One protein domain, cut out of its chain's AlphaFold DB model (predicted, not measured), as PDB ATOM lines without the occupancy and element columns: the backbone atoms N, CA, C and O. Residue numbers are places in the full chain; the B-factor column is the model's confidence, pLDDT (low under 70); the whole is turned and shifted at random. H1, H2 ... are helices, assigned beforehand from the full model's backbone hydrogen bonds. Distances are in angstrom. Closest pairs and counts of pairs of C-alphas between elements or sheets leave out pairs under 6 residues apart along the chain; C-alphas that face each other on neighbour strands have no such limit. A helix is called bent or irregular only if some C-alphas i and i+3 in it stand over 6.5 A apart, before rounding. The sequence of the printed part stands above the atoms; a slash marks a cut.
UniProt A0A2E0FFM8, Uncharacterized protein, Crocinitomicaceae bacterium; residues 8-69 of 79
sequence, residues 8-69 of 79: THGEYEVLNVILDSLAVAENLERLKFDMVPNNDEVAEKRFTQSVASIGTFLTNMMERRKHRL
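AT A GLANCE: This is residues 8 to 69 of the 79 residues of an uncharacterized protein of Crocinitomicaceae bacterium (UniProt A0A2E0FFM8). One long straight helix, H3, makes the length of a slender rod, and two shorter helices, H1 and H2, follow one another along one side of it, opposite its two ends, like a bowed second rail. The chain passes along H1 and H2, folds back through a tight turn at residues 36 to 40, and returns along H3, which brings the last printed residue near the first; the joint between H1 and H2 bows away from H3. The printed part has 62 residues with three named helices, in the order H1, H2, H3, and no named strand, and its class is all helix. The whole is loose, with a radius of gyration of the C-alphas of 14.3 A, and the C-alphas span 45 by 20 by 10 A.

HOW THE PARTS SIT: The longest helix is H3, residues 41 to 66. H1, residues 8 to 19, touches H3, and H3 touches H1 with residues 55 to 66 alone. Their closest C-alphas are those of Tyr 12 and Met 62, 5.6 A apart. H1 and H3 run opposite ways at a shallow tilt of 30 degrees. H2, residues 22 to 35, touches H3 with its residues 32 to 35 alone, and H3 touches H2 with residues 43 to 47 alone. Their closest C-alphas are those of Lys 32 and Phe 47, 7.0 A apart. H2 and H3 form a helical hairpin, running opposite ways at a shallow tilt of 29 degrees. H1 and H2 are close but not clearly touching, with the C-alphas of Ile 18 and Val 24 the closest at 6.9 A. They run the same way at a steep tilt of 59 degrees. In H1, H2 and H3 every O i to N i+4 pair is within hydrogen-bond range.

IN THESE COORDINATES: H3 measures 37.5 A from its first to its last C-alpha, from C-alpha 41 at (41.053, -24.204, 28.884) to C-alpha 66 at (34.276, -37.665, 63.205). H2 measures 19.9 A from C-alpha 22 to C-alpha 35. H1 measures 16.3 A and begins at C-alpha 8 at (42.600, -36.347, 66.275). No helix is bent or irregular.

THE WHOLE: The two C-alphas farthest apart are those of Asn 39 and Arg 68, at 45.7 A, while those of Thr 8 and Leu 69, the first and last printed, are 7.1 A apart. Residues 20 to 27, of which 22 to 27 belong to H2, stand free, and so do residues 37 to 42. The links H1 to H2 and H2 to H3 are both tight. The printed part has no cut. Its mean pLDDT is 96.9, and no printed residue is under 70.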
ATOM      1  N   THR A   8      43.704 -36.174  67.233       94.50
ATOM      2  CA  THR A   8      42.600 -36.347  66.275       94.50
ATOM      3  C   THR A   8      41.542 -35.241  66.345       94.50
ATOM      4  O   THR A   8      41.011 -34.834  65.318       94.50
ATOM      5  N   HIS A   9      41.226 -34.757  67.552       94.56
ATOM      6  CA  HIS A   9      40.334 -33.612  67.735       94.56
ATOM      7  C   HIS A   9      40.972 -32.327  67.200       94.56
ATOM      8  O   HIS A   9      40.334 -31.611  66.444       94.56
ATOM      9  N   GLY A  10      42.239 -32.064  67.539       95.81
ATOM     10  CA  GLY A  10      42.965 -30.910  67.001       95.81
ATOM     11  C   GLY A  10      43.044 -30.922  65.472       95.81
ATOM     12  O   GLY A  10      42.790 -29.904  64.843       95.81
ATOM     13  N   GLU A  11      43.316 -32.080  64.866       96.56
ATOM     14  CA  GLU A  11      43.322 -32.245  63.409       96.56
ATOM     15  C   GLU A  11      41.964 -31.917  62.783       96.56
ATOM     16  O   GLU A  11      41.923 -31.261  61.749       96.56
ATOM     17  N   TYR A  12      40.858 -32.362  63.392       96.75
ATOM     18  CA  TYR A  12      39.517 -32.038  62.904       96.75
ATOM     19  C   TYR A  12      39.263 -30.530  62.913       96.75
ATOM     20  O   TYR A  12      38.852 -29.985  61.897       96.75
ATOM     21  N   GLU A  13      39.555 -29.861  64.030       96.25
ATOM     22  CA  GLU A  13      39.339 -28.417  64.175       96.25
ATOM     23  C   GLU A  13      40.184 -27.617  63.175       96.25
ATOM     24  O   GLU A  13      39.688 -26.696  62.533       96.25
ATOM     25  N   VAL A  14      41.448 -28.008  62.976       96.25
ATOM     26  CA  VAL A  14      42.328 -27.381  61.979       96.25
ATOM     27  C   VAL A  14      41.800 -27.595  60.559       96.25
ATOM     28  O   VAL A  14      41.744 -26.643  59.785       96.25
ATOM     29  N   LEU A  15      41.384 -28.817  60.207       97.19
ATOM     30  CA  LEU A  15      40.809 -29.110  58.889       97.19
ATOM     31  C   LEU A  15      39.519 -28.325  58.645       97.19
ATOM     32  O   LEU A  15      39.345 -27.790  57.554       97.19
ATOM     33  N   ASN A  16      38.651 -28.232  59.653       95.56
ATOM     34  CA  ASN A  16      37.399 -27.488  59.574       95.56
ATOM     35  C   ASN A  16      37.661 -25.998  59.308       95.56
ATOM     36  O   ASN A  16      37.082 -25.426  58.391       95.56
ATOM     37  N   VAL A  17      38.613 -25.395  60.032       96.25
ATOM     38  CA  VAL A  17      39.025 -24.001  59.799       96.25
ATOM     39  C   VAL A  17      39.606 -23.811  58.399       96.25
ATOM     40  O   VAL A  17      39.293 -22.822  57.752       96.25
ATOM     41  N   ILE A  18      40.445 -24.731  57.911       97.00
ATOM     42  CA  ILE A  18      41.027 -24.630  56.563       97.00
ATOM     43  C   ILE A  18      39.936 -24.692  55.487       97.00
ATOM     44  O   ILE A  18      39.968 -23.899  54.550       97.00
ATOM     45  N   LEU A  19      38.993 -25.629  55.617       95.56
ATOM     46  CA  LEU A  19      37.932 -25.860  54.633       95.56
ATOM     47  C   LEU A  19      36.884 -24.737  54.604       95.56
ATOM     48  O   LEU A  19      36.319 -24.490  53.543       95.56
ATOM     49  N   ASP A  20      36.659 -24.050  55.727       95.81
ATOM     50  CA  ASP A  20      35.711 -22.927  55.853       95.81
ATOM     51  C   ASP A  20      36.390 -21.541  55.740       95.81
ATOM     52  O   ASP A  20      35.772 -20.494  55.933       95.81
ATOM     53  N   SER A  21      37.694 -21.496  55.447       97.50
ATOM     54  CA  SER A  21      38.457 -20.245  55.431       97.50
ATOM     55  C   SER A  21      38.257 -19.448  54.142       97.50
ATOM     56  O   SER A  21      38.747 -19.823  53.072       97.50
ATOM     57  N   LEU A  22      37.664 -18.256  54.271       97.06
ATOM     58  CA  LEU A  22      37.614 -17.265  53.189       97.06
ATOM     59  C   LEU A  22      39.020 -16.877  52.701       97.06
ATOM     60  O   LEU A  22      39.243 -16.743  51.502       97.06
ATOM     61  N   ALA A  23      39.994 -16.774  53.609       97.62
ATOM     62  CA  ALA A  23      41.369 -16.442  53.244       97.62
ATOM     63  C   ALA A  23      42.020 -17.534  52.375       97.62
ATOM     64  O   ALA A  23      42.841 -17.231  51.511       97.62
ATOM     65  N   VAL A  24      41.670 -18.809  52.578       97.44
ATOM     66  CA  VAL A  24      42.127 -19.895  51.695       97.44
ATOM     67  C   VAL A  24      41.494 -19.745  50.313       97.44
ATOM     68  O   VAL A  24      42.215 -19.824  49.322       97.44
ATOM     69  N   ALA A  25      40.191 -19.460  50.236       97.12
ATOM     70  CA  ALA A  25      39.498 -19.240  48.967       97.12
ATOM     71  C   ALA A  25      40.103 -18.072  48.165       97.12
ATOM     72  O   ALA A  25      40.443 -18.238  46.995       97.12
ATOM     73  N   GLU A  26      40.334 -16.921  48.802       98.00
ATOM     74  CA  GLU A  26      40.960 -15.756  48.160       98.00
ATOM     75  C   GLU A  26      42.370 -16.057  47.630       98.00
ATOM     76  O   GLU A  26      42.742 -15.618  46.541       98.00
ATOM     77  N   ASN A  27      43.166 -16.825  48.380       98.31
ATOM     78  CA  ASN A  27      44.505 -17.213  47.937       98.31
ATOM     79  C   ASN A  27      44.473 -18.231  46.789       98.31
ATOM     80  O   ASN A  27      45.364 -18.199  45.943       98.31
ATOM     81  N   LEU A  28      43.461 -19.102  46.720       98.19
ATOM     82  CA  LEU A  28      43.272 -20.001  45.580       98.19
ATOM     83  C   LEU A  28      42.902 -19.232  44.309       98.19
ATOM     84  O   LEU A  28      43.424 -19.560  43.249       98.19
ATOM     85  N   GLU A  29      42.081 -18.185  44.402       97.62
ATOM     86  CA  GLU A  29      41.779 -17.318  43.252       97.62
ATOM     87  C   GLU A  29      43.026 -16.576  42.750       97.62
ATOM     88  O   GLU A  29      43.289 -16.541  41.549       97.62
ATOM     89  N   ARG A  30      43.856 -16.051  43.661       98.00
ATOM     90  CA  ARG A  30      45.153 -15.453  43.287       98.00
ATOM     91  C   ARG A  30      46.076 -16.473  42.626       98.00
ATOM     92  O   ARG A  30      46.643 -16.198  41.577       98.00
ATOM     93  N   LEU A  31      46.166 -17.675  43.193       98.25
ATOM     94  CA  LEU A  31      46.961 -18.753  42.611       98.25
ATOM     95  C   LEU A  31      46.447 -19.149  41.218       98.25
ATOM     96  O   LEU A  31      47.248 -19.413  40.325       98.25
ATOM     97  N   LYS A  32      45.123 -19.165  41.013       98.12
ATOM     98  CA  LYS A  32      44.516 -19.392  39.696       98.12
ATOM     99  C   LYS A  32      44.961 -18.315  38.713       98.12
ATOM    100  O   LYS A  32      45.400 -18.659  37.621       98.12
ATOM    101  N   PHE A  33      44.880 -17.045  39.107       97.19
ATOM    102  CA  PHE A  33      45.305 -15.914  38.281       97.19
ATOM    103  C   PHE A  33      46.778 -16.025  37.855       97.19
ATOM    104  O   PHE A  33      47.099 -15.773  36.697       97.19
ATOM    105  N   ASP A  34      47.655 -16.467  38.757       97.75
ATOM    106  CA  ASP A  34      49.087 -16.613  38.471       97.75
ATOM    107  C   ASP A  34      49.407 -17.831  37.584       97.75
ATOM    108  O   ASP A  34      50.381 -17.817  36.829       97.75
ATOM    109  N   MET A  35      48.621 -18.909  37.685       98.06
ATOM    110  CA  MET A  35      48.930 -20.201  37.058       98.06
ATOM    111  C   MET A  35      48.113 -20.527  35.806       98.06
ATOM    112  O   MET A  35      48.478 -21.457  35.083       98.06
ATOM    113  N   VAL A  36      47.005 -19.827  35.553       98.25
ATOM    114  CA  VAL A  36      46.087 -20.107  34.441       98.25
ATOM    115  C   VAL A  36      46.096 -18.928  33.465       98.25
ATOM    116  O   VAL A  36      45.446 -17.915  33.723       98.25
ATOM    117  N   PRO A  37      46.816 -19.035  32.332       96.31
ATOM    118  CA  PRO A  37      46.791 -18.012  31.296       96.31
ATOM    119  C   PRO A  37      45.382 -17.791  30.736       96.31
ATOM    120  O   PRO A  37      44.573 -18.717  30.641       96.31
ATOM    121  N   ASN A  38      45.107 -16.565  30.287       94.88
ATOM    122  CA  ASN A  38      43.846 -16.243  29.619       94.88
ATOM    123  C   ASN A  38      43.631 -17.143  28.389       94.88
ATOM    124  O   ASN A  38      44.528 -17.278  27.556       94.88
ATOM    125  N   ASN A  39      42.419 -17.687  28.250       95.44
ATOM    126  CA  ASN A  39      41.999 -18.597  27.173       95.44
ATOM    127  C   ASN A  39      42.727 -19.959  27.123       95.44
ATOM    128  O   ASN A  39      42.652 -20.645  26.105       95.44
ATOM    129  N   ASP A  40      43.405 -20.382  28.196       97.88
ATOM    130  CA  ASP A  40      43.949 -21.741  28.312       97.88
ATOM    131  C   ASP A  40      42.980 -22.663  29.075       97.88
ATOM    132  O   ASP A  40      43.067 -22.856  30.292       97.88
ATOM    133  N   GLU A  41      42.046 -23.268  28.336       97.81
ATOM    134  CA  GLU A  41      41.053 -24.204  28.884       97.81
ATOM    135  C   GLU A  41      41.696 -25.444  29.534       97.81
ATOM    136  O   GLU A  41      41.145 -26.038  30.468       97.81
ATOM    137  N   VAL A  42      42.874 -25.861  29.055       98.31
ATOM    138  CA  VAL A  42      43.577 -27.036  29.585       98.31
ATOM    139  C   VAL A  42      44.166 -26.712  30.953       98.31
ATOM    140  O   VAL A  42      44.026 -27.519  31.879       98.31
ATOM    141  N   ALA A  43      44.798 -25.546  31.100       98.44
ATOM    142  CA  ALA A  43      45.292 -25.058  32.382       98.44
ATOM    143  C   ALA A  43      44.144 -24.851  33.379       98.44
ATOM    144  O   ALA A  43      44.241 -25.319  34.516       98.44
ATOM    145  N   GLU A  44      43.025 -24.261  32.951       98.31
ATOM    146  CA  GLU A  44      41.854 -24.059  33.810       98.31
ATOM    147  C   GLU A  44      41.270 -25.384  34.321       98.31
ATOM    148  O   GLU A  44      41.016 -25.551  35.524       98.31
ATOM    149  N   LYS A  45      41.110 -26.368  33.428       98.50
ATOM    150  CA  LYS A  45      40.630 -27.703  33.798       98.50
ATOM    151  C   LYS A  45      41.570 -28.380  34.793       98.50
ATOM    152  O   LYS A  45      41.102 -28.968  35.768       98.50
ATOM    153  N   ARG A  46      42.885 -28.298  34.567       98.56
ATOM    154  CA  ARG A  46      43.895 -28.879  35.467       98.56
ATOM    155  C   ARG A  46      43.863 -28.219  36.838       98.56
ATOM    156  O   ARG A  46      43.819 -28.935  37.832       98.56
ATOM    157  N   PHE A  47      43.804 -26.890  36.895       98.56
ATOM    158  CA  PHE A  47      43.712 -26.153  38.153       98.56
ATOM    159  C   PHE A  47      42.468 -26.565  38.952       98.56
ATOM    160  O   PHE A  47      42.565 -26.939  40.120       98.56
ATOM    161  N   THR A  48      41.307 -26.597  38.293       98.12
ATOM    162  CA  THR A  48      40.040 -27.013  38.913       98.12
ATOM    163  C   THR A  48      40.123 -28.438  39.465       98.12
ATOM    164  O   THR A  48      39.708 -28.702  40.595       98.12
ATOM    165  N   GLN A  49      40.710 -29.367  38.705       98.50
ATOM    166  CA  GLN A  49      40.917 -30.747  39.151       98.50
ATOM    167  C   GLN A  49      41.888 -30.842  40.335       98.50
ATOM    168  O   GLN A  49      41.653 -31.638  41.246       98.50
ATOM    169  N   SER A  50      42.947 -30.029  40.360       98.38
ATOM    170  CA  SER A  50      43.883 -29.956  41.485       98.38
ATOM    171  C   SER A  50      43.187 -29.499  42.766       98.38
ATOM    172  O   SER A  50      43.310 -30.171  43.791       98.38
ATOM    173  N   VAL A  51      42.402 -28.417  42.702       98.06
ATOM    174  CA  VAL A  51      41.632 -27.913  43.849       98.06
ATOM    175  C   VAL A  51      40.631 -28.963  44.333       98.06
ATOM    176  O   VAL A  51      40.597 -29.274  45.523       98.06
ATOM    177  N   ALA A  52      39.872 -29.580  43.422       97.94
ATOM    178  CA  ALA A  52      38.893 -30.610  43.768       97.94
ATOM    179  C   ALA A  52      39.539 -31.849  44.413       97.94
ATOM    180  O   ALA A  52      39.019 -32.384  45.396       97.94
ATOM    181  N   SER A  53      40.686 -32.292  43.894       98.25
ATOM    182  CA  SER A  53      41.440 -33.427  44.435       98.25
ATOM    183  C   SER A  53      41.921 -33.153  45.864       98.25
ATOM    184  O   SER A  53      41.678 -33.956  46.770       98.25
ATOM    185  N   ILE A  54      42.524 -31.982  46.101       98.12
ATOM    186  CA  ILE A  54      42.993 -31.572  47.432       98.12
ATOM    187  C   ILE A  54      41.811 -31.402  48.394       98.12
ATOM    188  O   ILE A  54      41.839 -31.950  49.496       98.12
ATOM    189  N   GLY A  55      40.741 -30.720  47.977       97.38
ATOM    190  CA  GLY A  55      39.534 -30.543  48.789       97.38
ATOM    191  C   GLY A  55      38.897 -31.876  49.189       97.38
ATOM    192  O   GLY A  55      38.538 -32.082  50.351       97.38
ATOM    193  N   THR A  56      38.851 -32.835  48.260       97.88
ATOM    194  CA  THR A  56      38.383 -34.204  48.522       97.88
ATOM    195  C   THR A  56      39.283 -34.917  49.530       97.88
ATOM    196  O   THR A  56      38.792 -35.561  50.459       97.88
ATOM    197  N   PHE A  57      40.606 -34.794  49.395       98.12
ATOM    198  CA  PHE A  57      41.559 -35.385  50.333       98.12
ATOM    199  C   PHE A  57      41.375 -34.847  51.759       98.12
ATOM    200  O   PHE A  57      41.287 -35.640  52.704       98.12
ATOM    201  N   LEU A  58      41.257 -33.524  51.910       97.81
ATOM    202  CA  LEU A  58      41.035 -32.862  53.198       97.81
ATOM    203  C   LEU A  58      39.680 -33.247  53.806       97.81
ATOM    204  O   LEU A  58      39.615 -33.621  54.977       97.81
ATOM    205  N   THR A  59      38.614 -33.262  53.004       96.94
ATOM    206  CA  THR A  59      37.269 -33.662  53.452       96.94
ATOM    207  C   THR A  59      37.254 -35.113  53.926       96.94
ATOM    208  O   THR A  59      36.812 -35.410  55.032       96.94
ATOM    209  N   ASN A  60      37.830 -36.031  53.148       96.88
ATOM    210  CA  ASN A  60      37.938 -37.437  53.537       96.88
ATOM    211  C   ASN A  60      38.768 -37.617  54.812       96.88
ATOM    212  O   ASN A  60      38.479 -38.482  55.641       96.88
ATOM    213  N   MET A  61      39.822 -36.815  54.976       96.38
ATOM    214  CA  MET A  61      40.600 -36.783  56.205       96.38
ATOM    215  C   MET A  61      39.709 -36.379  57.385       96.38
ATOM    216  O   MET A  61      39.666 -37.114  58.376       96.38
ATOM    217  N   MET A  62      38.953 -35.292  57.252       96.06
ATOM    218  CA  MET A  62      38.028 -34.782  58.262       96.06
ATOM    219  C   MET A  62      36.927 -35.797  58.624       96.06
ATOM    220  O   MET A  62      36.738 -36.092  59.804       96.06
ATOM    221  N   GLU A  63      36.270 -36.428  57.646       95.56
ATOM    222  CA  GLU A  63      35.224 -37.441  57.885       95.56
ATOM    223  C   GLU A  63      35.743 -38.631  58.704       95.56
ATOM    224  O   GLU A  63      35.111 -39.074  59.666       95.56
ATOM    225  N   ARG A  64      36.959 -39.109  58.403       94.62
ATOM    226  CA  ARG A  64      37.600 -40.183  59.181       94.62
ATOM    227  C   ARG A  64      37.867 -39.796  60.636       94.62
ATOM    228  O   ARG A  64      38.116 -40.685  61.443       94.62
ATOM    229  N   ARG A  65      37.842 -38.512  61.000       94.69
ATOM    230  CA  ARG A  65      38.043 -38.053  62.384       94.69
ATOM    231  C   ARG A  65      36.746 -37.970  63.179       94.69
ATOM    232  O   ARG A  65      36.815 -38.132  64.395       94.69
ATOM    233  N   LYS A  66      35.579 -37.848  62.531       94.19
ATOM    234  CA  LYS A  66      34.276 -37.665  63.205       94.19
ATOM    235  C   LYS A  66      33.951 -38.738  64.247       94.19
ATOM    236  O   LYS A  66      33.505 -38.412  65.341       94.19
ATOM    237  N   HIS A  67      34.273 -40.003  63.976       93.69
ATOM    238  CA  HIS A  67      34.055 -41.108  64.927       93.69
ATOM    239  C   HIS A  67      35.041 -41.170  66.096       93.69
ATOM    240  O   HIS A  67      34.884 -41.978  67.009       93.69
ATOM    241  N   ARG A  68      36.078 -40.332  66.068       92.38
ATOM    242  CA  ARG A  68      37.104 -40.214  67.109       92.38
ATOM    243  C   ARG A  68      37.022 -38.883  67.850       92.38
ATOM    244  O   ARG A  68      37.869 -38.611  68.703       92.38
ATOM    245  N   LEU A  69      36.032 -38.053  67.519       93.56
ATOM    246  CA  LEU A  69      35.761 -36.827  68.251       93.56
ATOM    247  C   LEU A  69      35.240 -37.151  69.658       93.56
ATOM    248  O   LEU A  69      34.744 -38.253  69.913       93.56
TER     249      LEU A  69